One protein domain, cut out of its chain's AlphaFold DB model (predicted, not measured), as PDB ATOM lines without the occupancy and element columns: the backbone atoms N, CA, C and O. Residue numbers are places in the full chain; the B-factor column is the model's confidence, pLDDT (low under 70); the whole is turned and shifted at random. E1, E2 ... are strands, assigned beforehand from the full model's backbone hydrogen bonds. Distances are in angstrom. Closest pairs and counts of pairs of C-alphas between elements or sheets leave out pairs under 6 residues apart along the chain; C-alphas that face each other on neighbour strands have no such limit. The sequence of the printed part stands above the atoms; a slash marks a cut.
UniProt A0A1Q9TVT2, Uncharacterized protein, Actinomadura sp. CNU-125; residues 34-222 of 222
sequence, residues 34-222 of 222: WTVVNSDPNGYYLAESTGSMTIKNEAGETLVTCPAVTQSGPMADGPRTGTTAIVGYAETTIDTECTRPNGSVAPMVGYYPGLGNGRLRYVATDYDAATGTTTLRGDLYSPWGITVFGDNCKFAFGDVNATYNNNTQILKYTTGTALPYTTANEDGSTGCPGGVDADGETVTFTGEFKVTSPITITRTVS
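What this domain is: This is residues 34 to 222 of the 222 residues of an uncharacterized protein of Actinomadura sp. CNU-125 (UniProt A0A1Q9TVT2). A closed barrel of eight antiparallel strands, E2, E5, E7, E8, E9, E11, E12 and E14, makes the body, with the small sheet E6, E1, E15 at one end and E3, E4, E10 and E13 extending its wall towards the other. Residues 96 to 107 of one long link and 181 to 201 of the other lie towards that other end. The 189 printed residues have fifteen named strands, E1 to E15 in order along the chain, and no named helix; the class is all strand. The whole is compact, with a radius of gyration of the C-alphas of 16.4 A, and elongated, spanning 55 by 34 by 28 A.

How they stand to each other: Round the ring run E2, residues 44 to 49, E5, 70 to 74, E7, 85 to 93, E8, 120 to 128, E9, 133 to 140, E11, 153 to 165, E12, 170 to 180, and E14, 208 to 211, and back to E2. E7, E8 and E9 form a meander, each strand the antiparallel neighbour of the one before; N 87 and O 122 are 2.9 A apart, and N 123 and O 137 are 2.8 A apart, both within hydrogen-bond range. E14 and E2 close the ring, with N 210 and O 48 2.8 A apart. E10, residues 146 to 150, and E9 lie on one side of E11, and E12 on the other side; N 148 and O 155 of E10 and E11 are 2.8 A apart. E13, residues 202 to 206, is a neighbour of E12, with N 203 and O 176 2.8 A apart, and runs on into E14 at 65 degrees; E10 to E13 form a second meander. E3, residues 53 to 56, has E13 on one side, N 54 and O 206 being 3.0 A apart, and on the other side E4, residues 62 to 66, its hairpin partner. In the separate sheet, E1, residues 34 to 38, is the inner strand between the edge strands E6, 78 to 81, and E15, 215 to 221; N 80 and O 34 are 2.8 A apart, and N 35 and O 218 are 2.9 A apart. The closest C-alphas of E15 and E8 are those of Arg 219 and Tyr 127, 5.9 A apart.

Where its parts are: E1 begins at C-alpha 34 (437.534, 340.499, 667.899), and E15, 20.3 A long, ends at C-alpha 221 (441.126, 344.736, 660.769). E11, 32.7 A, bends by 62 degrees at residue 159; E12, 29.0 A, bends by 56 degrees at residue 175; E8, 22.6 A, bends by 55 degrees at residue 125. E7 is 24.6 A long and E9 22.3 A.

The domain as a whole: The two C-alphas farthest apart, those of Asp 187 and Ser 222, are 56.6 A apart. The printed part has no cut. The links E7 to E8 and E12 to E13 are long. Mean pLDDT of the printed part is 89.1; residues 94 to 95, 112 to 117 and 193 to 198 are under 70.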
ATOM      1  N   TRP A  34     438.738 340.280 667.116       98.25
ATOM      2  CA  TRP A  34     437.534 340.499 667.899       98.25
ATOM      3  C   TRP A  34     437.910 340.800 669.342       98.25
ATOM      4  O   TRP A  34     438.709 340.073 669.920       98.25
ATOM      5  N   THR A  35     437.320 341.827 669.942       98.19
ATOM      6  CA  THR A  35     437.488 342.125 671.370       98.19
ATOM      7  C   THR A  35     436.129 342.122 672.038       98.19
ATOM      8  O   THR A  35     435.218 342.818 671.582       98.19
ATOM      9  N   VAL A  36     436.006 341.339 673.108       97.88
ATOM     10  CA  VAL A  36     434.822 341.318 673.967       97.88
ATOM     11  C   VAL A  36     435.211 341.875 675.326       97.88
ATOM     12  O   VAL A  36     436.254 341.504 675.858       97.88
ATOM     13  N   VAL A  37     434.382 342.767 675.856       96.94
ATOM     14  CA  VAL A  37     434.483 343.281 677.222       96.94
ATOM     15  C   VAL A  37     433.153 343.019 677.903       96.94
ATOM     16  O   VAL A  37     432.122 343.510 677.434       96.94
ATOM     17  N   ASN A  38     433.175 342.262 678.995       94.38
ATOM     18  CA  ASN A  38     432.028 342.108 679.883       94.38
ATOM     19  C   ASN A  38     432.304 342.850 681.194       94.38
ATOM     20  O   ASN A  38     433.302 342.592 681.860       94.38
ATOM     21  N   SER A  39     431.426 343.784 681.550       89.62
ATOM     22  CA  SER A  39     431.551 344.555 682.792       89.62
ATOM     23  C   SER A  39     431.089 343.796 684.039       89.62
ATOM     24  O   SER A  39     431.362 344.244 685.154       89.62
ATOM     25  N   ASP A  40     430.414 342.655 683.874       92.25
ATOM     26  CA  ASP A  40     429.985 341.826 684.995       92.25
ATOM     27  C   ASP A  40     431.173 341.061 685.613       92.25
ATOM     28  O   ASP A  40     431.851 340.304 684.908       92.25
ATOM     29  N   PRO A  41     431.425 341.189 686.928       87.12
ATOM     30  CA  PRO A  41     432.569 340.554 687.582       87.12
ATOM     31  C   PRO A  41     432.490 339.023 687.608       87.12
ATOM     32  O   PRO A  41     433.518 338.369 687.772       87.12
ATOM     33  N   ASN A  42     431.301 338.437 687.443       90.44
ATOM     34  CA  ASN A  42     431.145 336.986 687.365       90.44
ATOM     35  C   ASN A  42     431.400 336.456 685.947       90.44
ATOM     36  O   ASN A  42     431.387 335.244 685.737       90.44
ATOM     37  N   GLY A  43     431.610 337.340 684.963       91.25
ATOM     38  CA  GLY A  43     431.807 336.982 683.560       91.25
ATOM     39  C   GLY A  43     430.528 336.540 682.846       91.25
ATOM     40  O   GLY A  43     430.594 336.107 681.697       91.25
ATOM     41  N   TYR A  44     429.365 336.664 683.488       94.12
ATOM     42  CA  TYR A  44     428.064 336.332 682.909       94.12
ATOM     43  C   TYR A  44     427.380 337.573 682.351       94.12
ATOM     44  O   TYR A  44     427.628 338.686 682.804       94.12
ATOM     45  N   TYR A  45     426.508 337.390 681.369       94.50
ATOM     46  CA  TYR A  45     425.506 338.391 681.042       94.50
ATOM     47  C   TYR A  45     424.132 337.957 681.536       94.50
ATOM     48  O   TYR A  45     423.878 336.769 681.749       94.50
ATOM     49  N   LEU A  46     423.248 338.939 681.665       94.44
ATOM     50  CA  LEU A  46     421.820 338.756 681.853       94.44
ATOM     51  C   LEU A  46     421.101 339.652 680.843       94.44
ATOM     52  O   LEU A  46     421.489 340.805 680.646       94.44
ATOM     53  N   ALA A  47     420.086 339.112 680.182       95.00
ATOM     54  CA  ALA A  47     419.272 339.822 679.220       95.00
ATOM     55  C   ALA A  47     417.805 339.429 679.369       95.00
ATOM     56  O   ALA A  47     417.476 338.249 679.402       95.00
ATOM     57  N   GLU A  48     416.927 340.419 679.407       94.94
ATOM     58  CA  GLU A  48     415.488 340.218 679.583       94.94
ATOM     59  C   GLU A  48     414.756 340.665 678.325       94.94
ATOM     60  O   GLU A  48     415.104 341.683 677.719       94.94
ATOM     61  N   SER A  49     413.742 339.915 677.910       94.94
ATOM     62  CA  SER A  49     412.901 340.312 676.786       94.94
ATOM     63  C   SER A  49     412.209 341.649 677.080       94.94
ATOM     64  O   SER A  49     411.560 341.796 678.113       94.94
ATOM     65  N   THR A  50     412.272 342.609 676.160       93.94
ATOM     66  CA  THR A  50     411.640 343.938 676.299       93.94
ATOM     67  C   THR A  50     410.120 343.920 676.097       93.94
ATOM     68  O   THR A  50     409.450 344.941 676.250       93.94
ATOM     69  N   GLY A  51     409.569 342.757 675.757       92.50
ATOM     70  CA  GLY A  51     408.152 342.483 675.572       92.50
ATOM     71  C   GLY A  51     407.949 341.004 675.265       92.50
ATOM     72  O   GLY A  51     408.872 340.201 675.404       92.50
ATOM     73  N   SER A  52     406.751 340.642 674.809       92.94
ATOM     74  CA  SER A  52     406.470 339.253 674.452       92.94
ATOM     75  C   SER A  52     407.301 338.804 673.254       92.94
ATOM     76  O   SER A  52     407.377 339.494 672.235       92.94
ATOM     77  N   MET A  53     407.881 337.614 673.372       93.50
ATOM     78  CA  MET A  53     408.556 336.945 672.277       93.50
ATOM     79  C   MET A  53     407.574 336.024 671.555       93.50
ATOM     80  O   MET A  53     406.876 335.248 672.204       93.50
ATOM     81  N   THR A  54     407.527 336.065 670.225       94.25
ATOM     82  CA  THR A  54     406.788 335.062 669.439       94.25
ATOM     83  C   THR A  54     407.735 334.309 668.526       94.25
ATOM     84  O   THR A  54     408.684 334.888 667.998       94.25
ATOM     85  N   ILE A  55     407.475 333.016 668.371       92.69
ATOM     86  CA  ILE A  55     408.158 332.137 667.430       92.69
ATOM     87  C   ILE A  55     407.134 331.765 666.369       92.69
ATOM     88  O   ILE A  55     406.024 331.348 666.713       92.69
ATOM     89  N   LYS A  56     407.491 331.928 665.099       92.94
ATOM     90  CA  LYS A  56     406.624 331.614 663.962       92.94
ATOM     91  C   LYS A  56     407.309 330.647 663.007       92.94
ATOM     92  O   LYS A  56     408.533 330.683 662.896       92.94
ATOM     93  N   ASN A  57     406.517 329.824 662.330       91.12
ATOM     94  CA  ASN A  57     406.982 328.934 661.266       91.12
ATOM     95  C   ASN A  57     407.309 329.717 659.977       91.12
ATOM     96  O   ASN A  57     407.157 330.946 659.933       91.12
ATOM     97  N   GLU A  58     407.744 329.020 658.929       90.75
ATOM     98  CA  GLU A  58     408.107 329.637 657.647       90.75
ATOM     99  C   GLU A  58     406.891 330.287 656.962       90.75
ATOM    100  O   GLU A  58     407.010 331.331 656.317       90.75
ATOM    101  N   ALA A  59     405.693 329.737 657.186       90.50
ATOM    102  CA  ALA A  59     404.427 330.301 656.715       90.50
ATOM    103  C   ALA A  59     403.975 331.563 657.488       90.50
ATOM    104  O   ALA A  59     403.013 332.224 657.090       90.50
ATOM    105  N   GLY A  60     404.662 331.930 658.577       91.25
ATOM    106  CA  GLY A  60     404.350 333.094 659.409       91.25
ATOM    107  C   GLY A  60     403.266 332.857 660.467       91.25
ATOM    108  O   GLY A  60     402.815 333.815 661.108       91.25
ATOM    109  N   GLU A  61     402.859 331.609 660.680       90.81
ATOM    110  CA  GLU A  61     401.930 331.209 661.730       90.81
ATOM    111  C   GLU A  61     402.647 331.141 663.079       90.81
ATOM    112  O   GLU A  61     403.768 330.645 663.193       90.81
ATOM    113  N   THR A  62     401.997 331.647 664.125       91.75
ATOM    114  CA  THR A  62     402.547 331.611 665.483       91.75
ATOM    115  C   THR A  62     402.580 330.183 666.008       91.75
ATOM    116  O   THR A  62     401.556 329.513 666.054       91.75
ATOM    117  N   LEU A  63     403.742 329.755 666.487       88.94
ATOM    118  CA  LEU A  63     403.949 328.462 667.136       88.94
ATOM    119  C   LEU A  63     403.824 328.581 668.644       88.94
ATOM    120  O   LEU A  63     403.109 327.816 669.290       88.94
ATOM    121  N   VAL A  64     404.527 329.569 669.194       91.12
ATOM    122  CA  VAL A  64     404.619 329.812 670.628       91.12
ATOM    123  C   VAL A  64     404.734 331.309 670.883       91.12
ATOM    124  O   VAL A  64     405.416 332.029 670.152       91.12
ATOM    125  N   THR A  65     404.070 331.775 671.936       93.88
ATOM    126  CA  THR A  65     404.214 333.120 672.493       93.88
ATOM    127  C   THR A  65     404.690 333.025 673.933       93.88
ATOM    128  O   THR A  65     404.049 332.390 674.763       93.88
ATOM    129  N   CYS A  66     405.802 333.680 674.235       92.62
ATOM    130  CA  CYS A  66     406.380 333.780 675.565       92.62
ATOM    131  C   CYS A  66     406.190 335.213 676.083       92.62
ATOM    132  O   CYS A  66     406.740 336.135 675.478       92.62
ATOM    133  N   PRO A  67     405.433 335.443 677.170       93.69
ATOM    134  CA  PRO A  67     405.201 336.794 677.687       93.69
ATOM    135  C   PRO A  67     406.483 337.504 678.128       93.69
ATOM    136  O   PRO A  67     406.628 338.699 677.875       93.69
ATOM    137  N   ALA A  68     407.389 336.752 678.754       91.62
ATOM    138  CA  ALA A  68     408.702 337.193 679.189       91.62
ATOM    139  C   ALA A  68     409.703 336.037 679.055       91.62
ATOM    140  O   ALA A  68     409.369 334.879 679.323       91.62
ATOM    141  N   VAL A  69     410.920 336.353 678.630       91.00
ATOM    142  CA  VAL A  69     412.022 335.404 678.482       91.00
ATOM    143  C   VAL A  69     413.286 336.048 679.018       91.00
ATOM    144  O   VAL A  69     413.642 337.153 678.608       91.00
ATOM    145  N   THR A  70     413.998 335.308 679.855       91.88
ATOM    146  CA  THR A  70     415.300 335.715 680.362       91.88
ATOM    147  C   THR A  70     416.380 334.838 679.756       91.88
ATOM    148  O   THR A  70     416.262 333.617 679.651       91.88
ATOM    149  N   GLN A  71     417.462 335.471 679.333       91.62
ATOM    150  CA  GLN A  71     418.658 334.791 678.887       91.62
ATOM    151  C   GLN A  71     419.842 335.205 679.729       91.62
ATOM    152  O   GLN A  71     419.980 336.361 680.118       91.62
ATOM    153  N   SER A  72     420.734 334.266 679.967       92.81
ATOM    154  CA  SER A  72     421.984 334.527 680.652       92.81
ATOM    155  C   SER A  72     423.059 333.598 680.132       92.81
ATOM    156  O   SER A  72     422.791 332.671 679.374       92.81
ATOM    157  N   GLY A  73     424.296 333.838 680.527       92.69
ATOM    158  CA  GLY A  73     425.360 332.883 680.276       92.69
ATOM    159  C   GLY A  73     426.732 333.524 680.281       92.69
ATOM    160  O   GLY A  73     426.852 334.750 680.350       92.69
ATOM    161  N   PRO A  74     427.789 332.704 680.237       93.81
ATOM    162  CA  PRO A  74     429.148 333.208 680.237       93.81
ATOM    163  C   PRO A  74     429.445 333.959 678.937       93.81
ATOM    164  O   PRO A  74     429.171 333.470 677.836       93.81
ATOM    165  N   MET A  75     430.071 335.125 679.075       95.44
ATOM    166  CA  MET A  75     430.659 335.874 677.974       95.44
ATOM    167  C   MET A  75     432.161 335.665 677.945       95.44
ATOM    168  O   MET A  75     432.837 335.532 678.965       95.44
ATOM    169  N   ALA A  76     432.687 335.641 676.735       95.12
ATOM    170  CA  ALA A  76     434.112 335.662 676.518       95.12
ATOM    171  C   ALA A  76     434.663 337.043 676.926       95.12
ATOM    172  O   ALA A  76     433.980 338.047 676.763       95.12
ATOM    173  N   ASP A  77     435.901 337.109 677.412       94.44
ATOM    174  CA  ASP A  77     436.587 338.378 677.693       94.44
ATOM    175  C   ASP A  77     437.924 338.432 676.939       94.44
ATOM    176  O   ASP A  77     438.521 337.385 676.648       94.44
ATOM    177  N   GLY A  78     438.342 339.628 676.528       96.00
ATOM    178  CA  GLY A  78     439.606 339.879 675.835       96.00
ATOM    179  C   GLY A  78     439.616 339.621 674.314       96.00
ATOM    180  O   GLY A  78     438.565 339.392 673.698       96.00
ATOM    181  N   PRO A  79     440.807 339.694 673.683       96.69
ATOM    182  CA  PRO A  79     440.970 339.630 672.232       96.69
ATOM    183  C   PRO A  79     440.983 338.196 671.676       96.69
ATOM    184  O   PRO A  79     441.487 337.267 672.307       96.69
ATOM    185  N   ARG A  80     440.476 338.024 670.450       96.38
ATOM    186  CA  ARG A  80     440.446 336.770 669.675       96.38
ATOM    187  C   ARG A  80     440.716 337.069 668.207       96.38
ATOM    188  O   ARG A  80     440.046 337.911 667.623       96.38
ATOM    189  N   THR A  81     441.669 336.383 667.591       95.12
ATOM    190  CA  THR A  81     441.941 336.538 666.158       95.12
ATOM    191  C   THR A  81     441.108 335.560 665.337       95.12
ATOM    192  O   THR A  81     440.830 334.443 665.772       95.12
ATOM    193  N   GLY A  82     440.699 335.979 664.141       94.81
ATOM    194  CA  GLY A  82     439.924 335.148 663.222       94.81
ATOM    195  C   GLY A  82     438.823 335.924 662.514       94.81
ATOM    196  O   GLY A  82     438.412 337.001 662.941       94.81
ATOM    197  N   THR A  83     438.327 335.367 661.411       95.12
ATOM    198  CA  THR A  83     437.193 335.941 660.671       95.12
ATOM    199  C   THR A  83     435.896 335.888 661.477       95.12
ATOM    200  O   THR A  83     435.041 336.746 661.307       95.12
ATOM    201  N   THR A  84     435.785 334.931 662.399       97.12
ATOM    202  CA  THR A  84     434.685 334.774 663.356       97.12
ATOM    203  C   THR A  84     435.241 334.512 664.753       97.12
ATOM    204  O   THR A  84     436.339 333.964 664.874       97.12
ATOM    205  N   ALA A  85     434.477 334.805 665.805       97.62
ATOM    206  CA  ALA A  85     434.878 334.499 667.181       97.62
ATOM    207  C   ALA A  85     433.696 334.040 668.037       97.62
ATOM    208  O   ALA A  85     432.609 334.598 667.946       97.62
ATOM    209  N   ILE A  86     433.916 333.061 668.919       96.94
ATOM    210  CA  ILE A  86     432.944 332.738 669.973       96.94
ATOM    211  C   ILE A  86     432.996 333.859 671.013       96.94
ATOM    212  O   ILE A  86     434.059 334.118 671.583       96.94
ATOM    213  N   VAL A  87     431.859 334.512 671.248       96.75
ATOM    214  CA  VAL A  87     431.747 335.677 672.143       96.75
ATOM    215  C   VAL A  87     430.984 335.379 673.428       96.75
ATOM    216  O   VAL A  87     431.119 336.128 674.389       96.75
ATOM    217  N   GLY A  88     430.247 334.273 673.487       95.25
ATOM    218  CA  GLY A  88     429.544 333.850 674.691       95.25
ATOM    219  C   GLY A  88     428.607 332.678 674.445       95.25
ATOM    220  O   GLY A  88     428.627 332.062 673.375       95.25
ATOM    221  N   TYR A  89     427.782 332.385 675.441       93.50
ATOM    222  CA  TYR A  89     426.807 331.302 675.402       93.50
ATOM    223  C   TYR A  89     425.462 331.776 675.925       93.50
ATOM    224  O   TYR A  89     425.427 332.491 676.916       93.50
ATOM    225  N   ALA A  90     424.379 331.334 675.295       91.69
ATOM    226  CA  ALA A  90     423.023 331.605 675.742       91.69
ATOM    227  C   ALA A  90     422.453 330.401 676.490       91.69
ATOM    228  O   ALA A  90     422.325 329.304 675.939       91.69
ATOM    229  N   GLU A  91     422.070 330.642 677.728       90.38
ATOM    230  CA  GLU A  91     421.164 329.851 678.545       90.38
ATOM    231  C   GLU A  91     419.843 330.620 678.581       90.38
ATOM    232  O   GLU A  91     419.830 331.846 678.650       90.38
ATOM    233  N   THR A  92     418.718 329.930 678.459       84.00
ATOM    234  CA  THR A  92     417.395 330.553 678.421       84.00
ATOM    235  C   THR A  92     416.558 329.999 679.549       84.00
ATOM    236  O   THR A  92     416.243 328.810 679.583       84.00
ATOM    237  N   THR A  93     416.184 330.892 680.453       75.12
ATOM    238  CA  THR A  93     415.259 330.608 681.539       75.12
ATOM    239  C   THR A  93     413.954 331.333 681.258       75.12
ATOM    240  O   THR A  93     413.931 332.468 680.781       75.12
ATOM    241  N   ILE A  94     412.849 330.658 681.529       67.88
ATOM    242  CA  ILE A  94     411.535 331.270 681.435       67.88
ATOM    243  C   ILE A  94     411.061 331.658 682.816       67.88
ATOM    244  O   ILE A  94     410.951 330.805 683.694       67.88
ATOM    245  N   ASP A  95     410.671 332.920 682.939       64.00
ATOM    246  CA  ASP A  95     410.028 333.440 684.141       64.00
ATOM    247  C   ASP A  95     408.497 333.302 684.084       64.00
ATOM    248  O   ASP A  95     407.823 333.352 685.109       64.00
ATOM    249  N   THR A  96     407.909 333.129 682.890       75.06
ATOM    250  CA  THR A  96     406.460 332.938 682.685       75.06
ATOM    251  C   THR A  96     406.168 331.984 681.532       75.06
ATOM    252  O   THR A  96     406.665 332.184 680.427       75.06
ATOM    253  N   GLU A  97     405.326 330.975 681.768       86.06
ATOM    254  CA  GLU A  97     405.005 329.925 680.793       86.06
ATOM    255  C   GLU A  97     404.642 330.487 679.409       86.06
ATOM    256  O   GLU A  97     403.739 331.316 679.267       86.06
ATOM    257  N   CYS A  98     405.339 330.017 678.371       90.94
ATOM    258  CA  CYS A  98     404.921 330.295 677.006       90.94
ATOM    259  C   CYS A  98     403.675 329.478 676.654       90.94
ATOM    260  O   CYS A  98     403.438 328.402 677.209       90.94
ATOM    261  N   THR A  99     402.903 329.961 675.686       92.75
ATOM    262  CA  THR A  99     401.661 329.330 675.241       92.75
ATOM    263  C   THR A  99     401.628 329.144 673.731       92.75
ATOM    264  O   THR A  99     402.205 329.921 672.967       92.75
ATOM    265  N   ARG A 100     400.935 328.096 673.290       90.69
ATOM    266  CA  ARG A 100     400.589 327.865 671.882       90.69
ATOM    267  C   ARG A 100     399.334 328.650 671.487       90.69
ATOM    268  O   ARG A 100     398.574 329.055 672.367       90.69
ATOM    269  N   PRO A 101     399.023 328.787 670.182       90.19
ATOM    270  CA  PRO A 101     397.788 329.432 669.725       90.19
ATOM    271  C   PRO A 101     396.496 328.841 670.302       90.19
ATOM    272  O   PRO A 101     395.512 329.555 670.458       90.19
ATOM    273  N   ASN A 102     396.491 327.547 670.638       88.50
ATOM    274  CA  ASN A 102     395.348 326.882 671.271       88.50
ATOM    275  C   ASN A 102     395.246 327.137 672.792       88.50
ATOM    276  O   ASN A 102     394.370 326.571 673.440       88.50
ATOM    277  N   GLY A 103     396.139 327.949 673.364       89.75
ATOM    278  CA  GLY A 103     396.188 328.290 674.784       89.75
ATOM    279  C   GLY A 103     396.906 327.273 675.670       89.75
ATOM    280  O   GLY A 103     397.068 327.537 676.858       89.75
ATOM    281  N   SER A 104     397.356 326.131 675.138       89.12
ATOM    282  CA  SER A 104     398.095 325.166 675.950       89.12
ATOM    283  C   SER A 104     399.500 325.674 676.270       89.12
ATOM    284  O   SER A 104     400.128 326.373 675.469       89.12
ATOM    285  N   VAL A 105     400.021 325.239 677.409       89.38
ATOM    286  CA  VAL A 105     401.371 325.557 677.875       89.38
ATOM    287  C   VAL A 105     402.421 324.896 676.972       89.38
ATOM    288  O   VAL A 105     402.257 323.751 676.542       89.38
ATOM    289  N   ALA A 106     403.476 325.642 676.646       87.94
ATOM    290  CA  ALA A 106     404.615 325.173 675.866       87.94
ATOM    291  C   ALA A 106     405.937 325.796 676.364       87.94
ATOM    292  O   ALA A 106     406.461 326.704 675.713       87.94
ATOM    293  N   PRO A 107     406.477 325.387 677.529       84.44
ATOM    294  CA  PRO A 107     407.738 325.904 678.049       84.44
ATOM    295  C   PRO A 107     408.875 325.809 677.033       84.44
ATOM    296  O   PRO A 107     409.091 324.788 676.393       84.44
ATOM    297  N   MET A 108     409.663 326.871 676.950       85.94
ATOM    298  CA  MET A 108     410.937 326.905 676.249       85.94
ATOM    299  C   MET A 108     412.100 326.901 677.257       85.94
ATOM    300  O   MET A 108     412.123 327.652 678.222       85.94
ATOM    301  N   VAL A 109     413.082 326.028 677.069       80.94
ATOM    302  CA  VAL A 109     414.189 325.849 678.012       80.94
ATOM    303  C   VAL A 109     415.501 325.840 677.251       80.94
ATOM    304  O   VAL A 109     415.669 325.086 676.293       80.94
ATOM    305  N   GLY A 110     416.449 326.657 677.698       72.44
ATOM    306  CA  GLY A 110     417.836 326.598 677.267       72.44
ATOM    307  C   GLY A 110     418.724 326.395 678.481       72.44
ATOM    308  O   GLY A 110     418.776 327.276 679.325       72.44
ATOM    309  N   TYR A 111     419.433 325.268 678.545       73.69
ATOM    310  CA  TYR A 111     420.133 324.753 679.729       73.69
ATOM    311  C   TYR A 111     419.225 324.017 680.728       73.69
ATOM    312  O   TYR A 111     418.609 324.606 681.608       73.69
ATOM    313  N   TYR A 112     419.196 322.683 680.623       67.38
ATOM    314  CA  TYR A 112     418.664 321.807 681.674       67.38
ATOM    315  C   TYR A 112     419.814 321.432 682.633       67.38
ATOM    316  O   TYR A 112     420.703 320.680 682.216       67.38
ATOM    317  N   PRO A 113     419.834 321.893 683.904       57.38
ATOM    318  CA  PRO A 113     420.986 321.723 684.801       57.38
ATOM    319  C   PRO A 113     421.387 320.262 685.060       57.38
ATOM    320  O   PRO A 113     422.543 319.983 685.355       57.38
ATOM    321  N   GLY A 114     420.450 319.317 684.910       58.16
ATOM    322  CA  GLY A 114     420.710 317.878 685.038       58.16
ATOM    323  C   GLY A 114     421.193 317.184 683.759       58.16
ATOM    324  O   GLY A 114     421.660 316.053 683.832       58.16
ATOM    325  N   LEU A 115     421.083 317.836 682.595       58.75
ATOM    326  CA  LEU A 115     421.451 317.261 681.294       58.75
ATOM    327  C   LEU A 115     422.580 318.033 680.597       58.75
ATOM    328  O   LEU A 115     423.115 317.535 679.615       58.75
ATOM    329  N   GLY A 116     422.957 319.223 681.083       60.94
ATOM    330  CA  GLY A 116     424.090 320.000 680.558       60.94
ATOM    331  C   GLY A 116     423.905 320.508 679.125       60.94
ATOM    332  O   GLY A 116     424.870 320.850 678.448       60.94
ATOM    333  N   ASN A 117     422.666 320.551 678.657       67.88
ATOM    334  CA  ASN A 117     422.345 320.671 677.249       67.88
ATOM    335  C   ASN A 117     421.318 321.794 677.009       67.88
ATOM    336  O   ASN A 117     420.616 322.221 677.930       67.88
ATOM    337  N   GLY A 118     421.219 322.245 675.759       75.50
ATOM    338  CA  GLY A 118     420.256 323.255 675.311       75.50
ATOM    339  C   GLY A 118     420.779 324.687 675.311       75.50
ATOM    340  O   GLY A 118     420.002 325.636 675.320       75.50
ATOM    341  N   ARG A 119     422.103 324.850 675.334       87.62
ATOM    342  CA  ARG A 119     422.755 326.153 675.209       87.62
ATOM    343  C   ARG A 119     422.978 326.508 673.743       87.62
ATOM    344  O   ARG A 119     423.315 325.632 672.940       87.62
ATOM    345  N   LEU A 120     422.898 327.796 673.431       91.56
ATOM    346  CA  LEU A 120     423.465 328.332 672.195       91.56
ATOM    347  C   LEU A 120     424.881 328.844 672.449       91.56
ATOM    348  O   LEU A 120     425.213 329.301 673.538       91.56
ATOM    349  N   ARG A 121     425.721 328.776 671.427       94.81
ATOM    350  CA  ARG A 121     427.057 329.360 671.376       94.81
ATOM    351  C   ARG A 121     427.002 330.542 670.424       94.81
ATOM    352  O   ARG A 121     426.825 330.345 669.228       94.81
ATOM    353  N   TYR A 122     427.183 331.753 670.933       96.44
ATOM    354  CA  TYR A 122     427.219 332.932 670.081       96.44
ATOM    355  C   TYR A 122     428.559 333.049 669.376       96.44
ATOM    356  O   TYR A 122     429.608 333.201 670.010       96.44
ATOM    357  N   VAL A 123     428.502 333.025 668.053       97.88
ATOM    358  CA  VAL A 123     429.616 333.255 667.148       97.88
ATOM    359  C   VAL A 123     429.410 334.606 666.479       97.88
ATOM    360  O   VAL A 123     428.459 334.791 665.726       97.88
ATOM    361  N   ALA A 124     430.297 335.558 666.744       98.25
ATOM    362  CA  ALA A 124     430.334 336.819 666.024       98.25
ATOM    363  C   ALA A 124     430.908 336.605 664.622       98.25
ATOM    364  O   ALA A 124     431.965 335.983 664.463       98.25
ATOM    365  N   THR A 125     430.189 337.103 663.620       98.12
ATOM    366  CA  THR A 125     430.501 336.899 662.199       98.12
ATOM    367  C   THR A 125     430.775 338.201 661.465       98.12
ATOM    368  O   THR A 125     431.581 338.207 660.536       98.12
ATOM    369  N   ASP A 126     430.170 339.308 661.898       98.12
ATOM    370  CA  ASP A 126     430.428 340.630 661.334       98.12
ATOM    371  C   ASP A 126     430.206 341.767 662.342       98.12
ATOM    372  O   ASP A 126     429.593 341.566 663.392       98.12
ATOM    373  N   TYR A 127     430.742 342.952 662.050       98.38
ATOM    374  CA  TYR A 127     430.640 344.134 662.901       98.38
ATOM    375  C   TYR A 127     430.569 345.410 662.064       98.38
ATOM    376  O   TYR A 127     431.506 345.748 661.340       98.38
ATOM    377  N   ASP A 128     429.479 346.151 662.233       98.25
ATOM    378  CA  ASP A 128     429.306 347.489 661.692       98.25
ATOM    379  C   ASP A 128     429.749 348.527 662.731       98.25
ATOM    380  O   ASP A 128     429.048 348.817 663.704       98.25
ATOM    381  N   ALA A 129     430.923 349.114 662.499       97.25
ATOM    382  CA  ALA A 129     431.497 350.136 663.368       97.25
ATOM    383  C   ALA A 129     430.708 351.455 663.376       97.25
ATOM    384  O   ALA A 129     430.797 352.192 664.356       97.25
ATOM    385  N   ALA A 130     429.943 351.763 662.320       97.31
ATOM    386  CA  ALA A 130     429.161 352.995 662.253       97.31
ATOM    387  C   ALA A 130     427.951 352.938 663.193       97.31
ATOM    388  O   ALA A 130     427.610 353.935 663.828       97.31
ATOM    389  N   THR A 131     427.321 351.767 663.310       97.50
ATOM    390  CA  THR A 131     426.164 351.564 664.197       97.50
ATOM    391  C   THR A 131     426.529 350.933 665.542       97.50
ATOM    392  O   THR A 131     425.721 350.968 666.475       97.50
ATOM    393  N   GLY A 132     427.735 350.370 665.665       97.94
ATOM    394  CA  GLY A 132     428.160 349.581 666.822       97.94
ATOM    395  C   GLY A 132     427.435 348.236 666.912       97.94
ATOM    396  O   GLY A 132     427.221 347.735 668.017       97.94
ATOM    397  N   THR A 133     427.005 347.682 665.774       98.56
ATOM    398  CA  THR A 133     426.204 346.452 665.714       98.56
ATOM    399  C   THR A 133     427.070 345.266 665.322       98.56
ATOM    400  O   THR A 133     427.733 345.281 664.291       98.56
ATOM    401  N   THR A 134     427.030 344.215 666.129       98.62
ATOM    402  CA  THR A 134     427.629 342.916 665.834       98.62
ATOM    403  C   THR A 134     426.568 341.975 665.279       98.62
ATOM    404  O   THR A 134     425.498 341.831 665.871       98.62
ATOM    405  N   THR A 135     426.882 341.293 664.183       98.56
ATOM    406  CA  THR A 135     426.109 340.155 663.678       98.56
ATOM    407  C   THR A 135     426.578 338.888 664.381       98.56
ATOM    408  O   THR A 135     427.777 338.599 664.443       98.56
ATOM    409  N   LEU A 136     425.625 338.141 664.925       98.19
ATOM    410  CA  LEU A 136     425.833 336.931 665.705       98.19
ATOM    411  C   LEU A 136     425.112 335.751 665.046       98.19
ATOM    412  O   LEU A 136     424.015 335.894 664.507       98.19
ATOM    413  N   ARG A 137     425.710 334.569 665.164       97.12
ATOM    414  CA  ARG A 137     425.072 333.282 664.903       97.12
ATOM    415  C   ARG A 137     425.079 332.454 666.186       97.12
ATOM    416  O   ARG A 137     426.129 332.281 666.800       97.12
ATOM    417  N   GLY A 138     423.916 332.001 666.628       95.00
ATOM    418  CA  GLY A 138     423.731 331.113 667.766       95.00
ATOM    419  C   GLY A 138     423.824 329.662 667.318       95.00
ATOM    420  O   GLY A 138     422.825 329.079 666.904       95.00
ATOM    421  N   ASP A 139     425.018 329.088 667.424       93.00
ATOM    422  CA  ASP A 139     425.278 327.691 667.082       93.00
ATOM    423  C   ASP A 139     424.860 326.772 668.225       93.00
ATOM    424  O   ASP A 139     424.865 327.150 669.398       93.00
ATOM    425  N   LEU A 140     424.589 325.513 667.908       89.81
ATOM    426  CA  LEU A 140     424.386 324.503 668.933       89.81
ATOM    427  C   LEU A 140     425.670 324.322 669.767       89.81
ATOM    428  O   LEU A 140     426.772 324.081 669.254       89.81
ATOM    429  N   TYR A 141     425.559 324.449 671.090       84.94
ATOM    430  CA  TYR A 141     426.649 324.058 671.989       84.94
ATOM    431  C   TYR A 141     426.659 322.548 672.247       84.94
ATOM    432  O   TYR A 141     427.718 321.935 672.362       84.94
ATOM    433  N   SER A 142     425.466 321.972 672.331       81.94
ATOM    434  CA  SER A 142     425.193 320.565 672.624       81.94
ATOM    435  C   SER A 142     424.408 319.954 671.450       81.94
ATOM    436  O   SER A 142     424.129 320.687 670.506       81.94
ATOM    437  N   PRO A 143     424.013 318.666 671.439       79.75
ATOM    438  CA  PRO A 143     423.217 318.130 670.324       79.75
ATOM    439  C   PRO A 143     421.859 318.834 670.139       79.75
ATOM    440  O   PRO A 143     421.177 318.602 669.150       79.75
ATOM    441  N   TRP A 144     421.471 319.690 671.085       77.31
ATOM    442  CA  TRP A 144     420.286 320.531 671.033       77.31
ATOM    443  C   TRP A 144     420.606 321.963 671.469       77.31
ATOM    444  O   TRP A 144     421.562 322.222 672.212       77.31
ATOM    445  N   GLY A 145     419.795 322.891 670.974       84.06
ATOM    446  CA  GLY A 145     419.804 324.293 671.365       84.06
ATOM    447  C   GLY A 145     418.673 324.564 672.345       84.06
ATOM    448  O   GLY A 145     418.186 323.658 673.028       84.06
ATOM    449  N   ILE A 146     418.229 325.812 672.406       86.69
ATOM    450  CA  ILE A 146     417.051 326.151 673.203       86.69
ATOM    451  C   ILE A 146     415.860 325.362 672.633       86.69
ATOM    452  O   ILE A 146     415.689 325.252 671.420       86.69
ATOM    453  N   THR A 147     415.093 324.731 673.517       87.62
ATOM    454  CA  THR A 147     414.074 323.741 673.157       87.62
ATOM    455  C   THR A 147     412.706 324.192 673.618       87.62
ATOM    456  O   THR A 147     412.562 324.612 674.759       87.62
ATOM    457  N   VAL A 148     411.703 324.076 672.757       87.62
ATOM    458  CA  VAL A 148     410.286 324.219 673.091       87.62
ATOM    459  C   VAL A 148     409.722 322.840 673.430       87.62
ATOM    460  O   VAL A 148     409.931 321.880 672.689       87.62
ATOM    461  N   PHE A 149     408.983 322.757 674.530       84.00
ATOM    462  CA  PHE A 149     408.293 321.571 675.018       84.00
ATOM    463  C   PHE A 149     406.835 321.903 675.289       84.00
ATOM    464  O   PHE A 149     406.561 322.869 675.977       84.00
ATOM    465  N   GLY A 150     405.900 321.079 674.843       80.50
ATOM    466  CA  GLY A 150     404.487 321.169 675.194       80.50
ATOM    467  C   GLY A 150     403.736 319.922 674.741       80.50
ATOM    468  O   GLY A 150     404.322 319.042 674.102       80.50
ATOM    469  N   ASP A 151     402.441 319.857 675.049       77.69
ATOM    470  CA  ASP A 151     401.587 318.717 674.698       77.69
ATOM    471  C   ASP A 151     401.559 318.520 673.184       77.69
ATOM    472  O   ASP A 151     400.950 319.305 672.452       77.69
ATOM    473  N   ASN A 152     402.230 317.478 672.704       80.06
ATOM    474  CA  ASN A 152     402.489 317.247 671.286       80.06
ATOM    475  C   ASN A 152     403.182 318.426 670.585       80.06
ATOM    476  O   ASN A 152     402.804 318.778 669.484       80.06
ATOM    477  N   CYS A 153     404.135 319.113 671.213       83.12
ATOM    478  CA  CYS A 153     404.930 320.147 670.544       83.12
ATOM    479  C   CYS A 153     406.355 320.141 671.085       83.12
ATOM    480  O   CYS A 153     406.610 320.663 672.170       83.12
ATOM    481  N   LYS A 154     407.280 319.513 670.354       86.56
ATOM    482  CA  LYS A 154     408.681 319.383 670.773       86.56
ATOM    483  C   LYS A 154     409.629 319.649 669.615       86.56
ATOM    484  O   LYS A 154     409.671 318.885 668.651       86.56
ATOM    485  N   PHE A 155     410.426 320.701 669.741       87.81
ATOM    486  CA  PHE A 155     411.500 321.021 668.801       87.81
ATOM    487  C   PHE A 155     412.572 321.868 669.485       87.81
ATOM    488  O   PHE A 155     412.288 322.630 670.410       87.81
ATOM    489  N   ALA A 156     413.812 321.727 669.034       89.38
ATOM    490  CA  ALA A 156     414.899 322.630 669.387       89.38
ATOM    491  C   ALA A 156     415.116 323.641 668.266       89.38
ATOM    492  O   ALA A 156     414.625 323.455 667.156       89.38
ATOM    493  N   PHE A 157     415.871 324.698 668.535       89.25
ATOM    494  CA  PHE A 157     416.363 325.569 667.478       89.25
ATOM    495  C   PHE A 157     417.878 325.734 667.522       89.25
ATOM    496  O   PHE A 157     418.488 325.824 668.590       89.25
ATOM    497  N   GLY A 158     418.473 325.742 666.332       89.19
ATOM    498  CA  GLY A 158     419.884 326.015 666.077       89.19
ATOM    499  C   GLY A 158     420.047 327.105 665.024       89.19
ATOM    500  O   GLY A 158     419.060 327.671 664.557       89.19
ATOM    501  N   ASP A 159     421.299 327.409 664.679       93.19
ATOM    502  CA  ASP A 159     421.667 328.387 663.645       93.19
ATOM    503  C   ASP A 159     420.914 329.723 663.771       93.19
ATOM    504  O   ASP A 159     420.450 330.310 662.793       93.19
ATOM    505  N   VAL A 160     420.764 330.203 665.009       95.25
ATOM    506  CA  VAL A 160     419.964 331.396 665.296       95.25
ATOM    507  C   VAL A 160     420.688 332.630 664.778       95.25
ATOM    508  O   VAL A 160     421.762 332.974 665.264       95.25
ATOM    509  N   ASN A 161     420.095 333.343 663.831       97.19
ATOM    510  CA  ASN A 161     420.605 334.633 663.399       97.19
ATOM    511  C   ASN A 161     420.203 335.706 664.407       97.19
ATOM    512  O   ASN A 161     419.028 335.849 664.764       97.19
ATOM    513  N   ALA A 162     421.191 336.469 664.857       97.44
ATOM    514  CA  ALA A 162     420.993 337.509 665.843       97.44
ATOM    515  C   ALA A 162     421.859 338.740 665.568       97.44
ATOM    516  O   ALA A 162     422.873 338.685 664.871       97.44
ATOM    517  N   THR A 163     421.474 339.867 666.153       98.19
ATOM    518  CA  THR A 163     422.308 341.068 666.208       98.19
ATOM    519  C   THR A 163     422.417 341.567 667.636       98.19
ATOM    520  O   THR A 163     421.479 341.445 668.418       98.19
ATOM    521  N   TYR A 164     423.567 342.136 667.976       98.38
ATOM    522  CA  TYR A 164     423.784 342.823 669.240       98.38
ATOM    523  C   TYR A 164     424.308 344.226 668.980       98.38
ATOM    524  O   TYR A 164     425.312 344.391 668.290       98.38
ATOM    525  N   ASN A 165     423.653 345.240 669.532       98.31
ATOM    526  CA  ASN A 165     424.107 346.618 669.411       98.31
ATOM    527  C   ASN A 165     424.759 347.086 670.718       98.31
ATOM    528  O   ASN A 165     424.100 347.121 671.755       98.31
ATOM    529  N   ASN A 166     426.031 347.490 670.662       97.94
ATOM    530  CA  ASN A 166     426.788 347.929 671.841       97.94
ATOM    531  C   ASN A 166     426.178 349.175 672.508       97.94
ATOM    532  O   ASN A 166     426.235 349.316 673.727       97.94
ATOM    533  N   ASN A 167     425.592 350.081 671.717       96.31
ATOM    534  CA  ASN A 167     425.069 351.356 672.210       96.31
ATOM    535  C   ASN A 167     423.723 351.175 672.918       96.31
ATOM    536  O   ASN A 167     423.497 351.735 673.988       96.31
ATOM    537  N   THR A 168     422.817 350.393 672.326       97.19
ATOM    538  CA  THR A 168     421.485 350.152 672.899       97.19
ATOM    539  C   THR A 168     421.458 348.957 673.844       97.19
ATOM    540  O   THR A 168     420.522 348.841 674.635       97.19
ATOM    541  N   GLN A 169     422.475 348.092 673.799       97.56
ATOM    542  CA  GLN A 169     422.564 346.814 674.514       97.56
ATOM    543  C   GLN A 169     421.371 345.897 674.226       97.56
ATOM    544  O   GLN A 169     420.923 345.147 675.095       97.56
ATOM    545  N   ILE A 170     420.831 345.998 673.014       97.62
ATOM    546  CA  ILE A 170     419.749 345.146 672.546       97.62
ATOM    547  C   ILE A 170     420.350 343.983 671.765       97.62
ATOM    548  O   ILE A 170     421.069 344.192 670.786       97.62
ATOM    549  N   LEU A 171     420.034 342.771 672.211       97.50
ATOM    550  CA  LEU A 171     420.202 341.528 671.476       97.50
ATOM    551  C   LEU A 171     418.875 341.201 670.783       97.50
ATOM    552  O   LEU A 171     417.835 341.117 671.430       97.50
ATOM    553  N   LYS A 172     418.897 340.994 669.473       96.88
ATOM    554  CA  LYS A 172     417.706 340.698 668.678       96.88
ATOM    555  C   LYS A 172     417.885 339.391 667.939       96.88
ATOM    556  O   LYS A 172     418.825 339.264 667.163       96.88
ATOM    557  N   TYR A 173     416.970 338.455 668.145       95.19
ATOM    558  CA  TYR A 173     416.862 337.266 667.305       95.19
ATOM    559  C   TYR A 173     415.999 337.584 666.092       95.19
ATOM    560  O   TYR A 173     415.000 338.294 666.209       95.19
ATOM    561  N   THR A 174     416.383 337.071 664.928       95.50
ATOM    562  CA  THR A 174     415.623 337.262 663.689       95.50
ATOM    563  C   THR A 174     415.073 335.939 663.191       95.50
ATOM    564  O   THR A 174     413.856 335.781 663.091       95.50
ATOM    565  N   THR A 175     415.948 334.972 662.935       96.81
ATOM    566  CA  THR A 175     415.578 333.645 662.441       96.81
ATOM    567  C   THR A 175     416.379 332.549 663.126       96.81
ATOM    568  O   THR A 175     417.358 332.823 663.814       96.81
ATOM    569  N   GLY A 176     415.964 331.305 662.941       94.50
ATOM    570  CA  GLY A 176     416.721 330.117 663.310       94.50
ATOM    571  C   GLY A 176     416.187 328.905 662.563       94.50
ATOM    572  O   GLY A 176     415.214 329.013 661.818       94.50
ATOM    573  N   THR A 177     416.808 327.761 662.787       93.31
ATOM    574  CA  THR A 177     416.420 326.488 662.180       93.31
ATOM    575  C   THR A 177     415.753 325.623 663.238       93.31
ATOM    576  O   THR A 177     416.366 325.361 664.275       93.31
ATOM    577  N   ALA A 178     414.517 325.184 663.000       91.00
ATOM    578  CA  ALA A 178     413.859 324.179 663.822       91.00
ATOM    579  C   ALA A 178     414.540 322.819 663.623       91.00
ATOM    580  O   ALA A 178     414.873 322.423 662.509       91.00
ATOM    581  N   LEU A 179     414.770 322.125 664.731       88.12
ATOM    582  CA  LEU A 179     415.434 320.831 664.792       88.12
ATOM    583  C   LEU A 179     414.556 319.851 665.570       88.12
ATOM    584  O   LEU A 179     413.936 320.244 666.571       88.12
ATOM    585  N   PRO A 180     414.519 318.570 665.173       81.31
ATOM    586  CA  PRO A 180     413.619 317.626 665.794       81.31
ATOM    587  C   PRO A 180     414.108 317.360 667.211       81.31
ATOM    588  O   PRO A 180     415.304 317.187 667.463       81.31
ATOM    589  N   TYR A 181     413.176 317.323 668.161       79.25
ATOM    590  CA  TYR A 181     413.518 316.824 669.482       79.25
ATOM    591  C   TYR A 181     413.748 315.308 669.418       79.25
ATOM    592  O   TYR A 181     413.127 314.600 668.628       79.25
ATOM    593  N   THR A 182     414.646 314.792 670.255       74.50
ATOM    594  CA  THR A 182     415.105 313.394 670.182       74.50
ATOM    595  C   THR A 182     414.014 312.368 670.478       74.50
ATOM    596  O   THR A 182     414.131 311.211 670.078       74.50
ATOM    597  N   THR A 183     412.959 312.774 671.180       75.50
ATOM    598  CA  THR A 183     411.767 311.953 671.400       75.50
ATOM    599  C   THR A 183     410.593 312.540 670.644       75.50
ATOM    600  O   THR A 183     410.337 313.741 670.764       75.50
ATOM    601  N   ALA A 184     409.831 311.677 669.978       79.19
ATOM    602  CA  ALA A 184     408.544 312.046 669.415       79.19
ATOM    603  C   ALA A 184     407.601 312.649 670.478       79.19
ATOM    604  O   ALA A 184     407.778 312.517 671.702       79.19
ATOM    605  N   ASN A 185     406.581 313.326 669.976       81.81
ATOM    606  CA  ASN A 185     405.404 313.711 670.730       81.81
ATOM    607  C   ASN A 185     404.676 312.476 671.282       81.81
ATOM    608  O   ASN A 185     404.962 311.338 670.904       81.81
ATOM    609  N   GLU A 186     403.742 312.693 672.204       82.56
ATOM    610  CA  GLU A 186     402.993 311.602 672.844       82.56
ATOM    611  C   GLU A 186     402.122 310.838 671.839       82.56
ATOM    612  O   GLU A 186     401.914 309.636 671.978       82.56
ATOM    613  N   ASP A 187     401.678 311.526 670.789       81.38
ATOM    614  CA  ASP A 187     400.962 310.962 669.643       81.38
ATOM    615  C   ASP A 187     401.875 310.314 668.577       81.38
ATOM    616  O   ASP A 187     401.382 309.808 667.568       81.38
ATOM    617  N   GLY A 188     403.195 310.306 668.789       80.62
ATOM    618  CA  GLY A 188     404.189 309.758 667.863       80.62
ATOM    619  C   GLY A 188     404.617 310.698 666.730       80.62
ATOM    620  O   GLY A 188     405.482 310.316 665.943       80.62
ATOM    621  N   SER A 189     404.062 311.910 666.644       80.62
ATOM    622  CA  SER A 189     404.485 312.926 665.669       80.62
ATOM    623  C   SER A 189     405.818 313.593 666.046       80.62
ATOM    624  O   SER A 189     406.293 313.494 667.179       80.62
ATOM    625  N   THR A 190     406.434 314.298 665.099       78.81
ATOM    626  CA  THR A 190     407.582 315.191 665.324       78.81
ATOM    627  C   THR A 190     407.150 316.649 665.169       78.81
ATOM    628  O   THR A 190     406.248 316.950 664.393       78.81
ATOM    629  N   GLY A 191     407.783 317.565 665.910       81.69
ATOM    630  CA  GLY A 191     407.491 318.997 665.817       81.69
ATOM    631  C   GLY A 191     406.208 319.407 666.531       81.69
ATOM    632  O   GLY A 191     405.958 318.940 667.644       81.69
ATOM    633  N   CYS A 192     405.437 320.321 665.937       79.19
ATOM    634  CA  CYS A 192     404.233 320.904 666.538       79.19
ATOM    635  C   CYS A 192     403.035 320.886 665.569       79.19
ATOM    636  O   CYS A 192     403.199 321.192 664.386       79.19
ATOM    637  N   PRO A 193     401.812 320.605 666.065       69.69
ATOM    638  CA  PRO A 193     400.565 320.749 665.333       69.69
ATOM    639  C   PRO A 193     400.446 322.150 664.743       69.69
ATOM    640  O   PRO A 193     400.697 323.133 665.437       69.69
ATOM    641  N   GLY A 194     400.039 322.228 663.476       63.59
ATOM    642  CA  GLY A 194     400.075 323.478 662.710       63.59
ATOM    643  C   GLY A 194     401.257 323.579 661.744       63.59
ATOM    644  O   GLY A 194     401.534 324.659 661.256       63.59
ATOM    645  N   GLY A 195     401.933 322.465 661.441       62.00
ATOM    646  CA  GLY A 195     402.817 322.385 660.276       62.00
ATOM    647  C   GLY A 195     404.289 322.668 660.539       62.00
ATOM    648  O   GLY A 195     405.001 322.909 659.573       62.00
ATOM    649  N   VAL A 196     404.755 322.601 661.793       63.59
ATOM    650  CA  VAL A 196     406.203 322.581 662.039       63.59
ATOM    651  C   VAL A 196     406.715 321.196 661.721       63.59
ATOM    652  O   VAL A 196     406.599 320.292 662.556       63.59
ATOM    653  N   ASP A 197     407.293 321.038 660.536       66.12
ATOM    654  CA  ASP A 197     408.222 319.942 660.337       66.12
ATOM    655  C   ASP A 197     409.504 320.352 661.054       66.12
ATOM    656  O   ASP A 197     410.248 321.223 660.610       66.12
ATOM    657  N   ALA A 198     409.734 319.787 662.238       64.94
ATOM    658  CA  ALA A 198     410.904 320.135 663.030       64.94
ATOM    659  C   ALA A 198     412.219 319.704 662.360       64.94
ATOM    660  O   ALA A 198     413.250 319.793 663.001       64.94
ATOM    661  N   ASP A 199     412.216 319.241 661.112       77.31
ATOM    662  CA  ASP A 199     413.400 318.859 660.357       77.31
ATOM    663  C   ASP A 199     413.859 319.971 659.395       77.31
ATOM    664  O   ASP A 199     413.642 319.928 658.185       77.31
ATOM    665  N   GLY A 200     414.516 320.995 659.946       83.00
ATOM    666  CA  GLY A 200     415.241 321.992 659.154       83.00
ATOM    667  C   GLY A 200     414.423 323.197 658.685       83.00
ATOM    668  O   GLY A 200     414.950 324.022 657.937       83.00
ATOM    669  N   GLU A 201     413.170 323.337 659.122       90.12
ATOM    670  CA  GLU A 201     412.341 324.501 658.798       90.12
ATOM    671  C   GLU A 201     412.930 325.802 659.372       90.12
ATOM    672  O   GLU A 201     413.440 325.842 660.497       90.12
ATOM    673  N   THR A 202     412.825 326.904 658.622       93.56
ATOM    674  CA  THR A 202     413.187 328.230 659.137       93.56
ATOM    675  C   THR A 202     412.085 328.776 660.037       93.56
ATOM    676  O   THR A 202     410.962 329.005 659.601       93.56
ATOM    677  N   VAL A 203     412.435 329.094 661.280       93.50
ATOM    678  CA  VAL A 203     411.565 329.821 662.208       93.50
ATOM    679  C   VAL A 203     411.969 331.285 662.297       93.50
ATOM    680  O   VAL A 203     413.142 331.639 662.161       93.50
ATOM    681  N   THR A 204     410.997 332.150 662.567       95.75
ATOM    682  CA  THR A 204     411.233 333.574 662.825       95.75
ATOM    683  C   THR A 204     410.918 333.921 664.271       95.75
ATOM    684  O   THR A 204     409.974 333.397 664.864       95.75
ATOM    685  N   PHE A 205     411.717 334.820 664.838       95.00
ATOM    686  CA  PHE A 205     411.535 335.338 666.186       95.00
ATOM    687  C   PHE A 205     411.066 336.785 666.108       95.00
ATOM    688  O   PHE A 205     411.617 337.601 665.369       95.00
ATOM    689  N   THR A 206     410.068 337.137 666.911       91.81
ATOM    690  CA  THR A 206     409.740 338.535 667.187       91.81
ATOM    691  C   THR A 206     410.078 338.809 668.636       91.81
ATOM    692  O   THR A 206     409.495 338.178 669.509       91.81
ATOM    693  N   GLY A 207     410.994 339.724 668.907       85.81
ATOM    694  CA  GLY A 207     411.371 340.069 670.271       85.81
ATOM    695  C   GLY A 207     412.784 340.618 670.331       85.81
ATOM    696  O   GLY A 207     413.600 340.401 669.435       85.81
ATOM    697  N   GLU A 208     413.051 341.358 671.392       95.56
ATOM    698  CA  GLU A 208     414.342 341.966 671.673       95.56
ATOM    699  C   GLU A 208     414.674 341.698 673.134       95.56
ATOM    700  O   GLU A 208     413.785 341.689 673.980       95.56
ATOM    701  N   PHE A 209     415.948 341.475 673.423       95.88
ATOM    702  CA  PHE A 209     416.468 341.258 674.761       95.88
ATOM    703  C   PHE A 209     417.338 342.444 675.147       95.88
ATOM    704  O   PHE A 209     418.289 342.780 674.440       95.88
ATOM    705  N   LYS A 210     417.034 343.078 676.273       97.44
ATOM    706  CA  LYS A 210     417.861 344.133 676.847       97.44
ATOM    707  C   LYS A 210     418.869 343.507 677.793       97.44
ATOM    708  O   LYS A 210     418.491 342.953 678.820       97.44
ATOM    709  N   VAL A 211     420.148 343.611 677.446       96.69
ATOM    710  CA  VAL A 211     421.245 343.181 678.318       96.69
ATOM    711  C   VAL A 211     421.410 344.200 679.448       96.69
ATOM    712  O   VAL A 211     421.486 345.403 679.184       96.69
ATOM    713  N   THR A 212     421.440 343.732 680.695       92.50
ATOM    714  CA  THR A 212     421.487 344.587 681.895       92.50
ATOM    715  C   THR A 212     422.908 345.040 682.233       92.50
ATOM    716  O   THR A 212     423.132 346.229 682.458       92.50
ATOM    717  N   SER A 213     423.878 344.120 682.207       89.44
ATOM    718  CA  SER A 213     425.305 344.429 682.352       89.44
ATOM    719  C   SER A 213     425.906 344.781 680.985       89.44
ATOM    720  O   SER A 213     425.837 343.960 680.069       89.44
ATOM    721  N   PRO A 214     426.497 345.976 680.799       88.88
ATOM    722  CA  PRO A 214     427.081 346.369 679.522       88.88
ATOM    723  C   PRO A 214     428.103 345.348 679.001       88.88
ATOM    724  O   PRO A 214     429.083 345.032 679.684       88.88
ATOM    725  N   ILE A 215     427.894 344.901 677.763       96.31
ATOM    726  CA  ILE A 215     428.859 344.129 676.980       96.31
ATOM    727  C   ILE A 215     429.292 345.007 675.812       96.31
ATOM    728  O   ILE A 215     428.497 345.748 675.240       96.31
ATOM    729  N   THR A 216     430.559 344.933 675.439       97.88
ATOM    730  CA  THR A 216     431.049 345.540 674.203       97.88
ATOM    731  C   THR A 216     431.707 344.472 673.352       97.88
ATOM    732  O   THR A 216     432.639 343.814 673.806       97.88
ATOM    733  N   ILE A 217     431.232 344.312 672.118       98.31
ATOM    734  CA  ILE A 217     431.823 343.426 671.113       98.31
ATOM    735  C   ILE A 217     432.288 344.289 669.946       98.31
ATOM    736  O   ILE A 217     431.501 345.029 669.360       98.31
ATOM    737  N   THR A 218     433.571 344.226 669.614       98.25
ATOM    738  CA  THR A 218     434.153 345.020 668.524       98.25
ATOM    739  C   THR A 218     435.032 344.163 667.636       98.25
ATOM    740  O   THR A 218     435.600 343.164 668.081       98.25
ATOM    741  N   ARG A 219     435.159 344.580 666.378       98.12
ATOM    742  CA  ARG A 219     436.040 343.970 665.384       98.12
ATOM    743  C   ARG A 219     436.975 345.030 664.819       98.12
ATOM    744  O   ARG A 219     436.525 346.101 664.418       98.12
ATOM    745  N   THR A 220     438.257 344.709 664.728       97.00
ATOM    746  CA  THR A 220     439.259 345.510 664.020       97.00
ATOM    747  C   THR A 220     439.937 344.671 662.943       97.00
ATOM    748  O   THR A 220     440.035 343.447 663.053       97.00
ATOM    749  N   VAL A 221     440.373 345.335 661.875       94.31
ATOM    750  CA  VAL A 221     441.126 344.736 660.769       94.31
ATOM    751  C   VAL A 221     442.389 345.570 660.591       94.31
ATOM    752  O   VAL A 221     442.290 346.777 660.371       94.31
ATOM    753  N   SER A 222     443.552 344.941 660.743       89.62
ATOM    754  CA  SER A 222     444.870 345.595 660.715       89.62
ATOM    755  C   SER A 222     445.886 344.808 659.911       89.62
ATOM    756  O   SER A 222     445.821 343.557 659.984       89.62
TER     757      SER A 222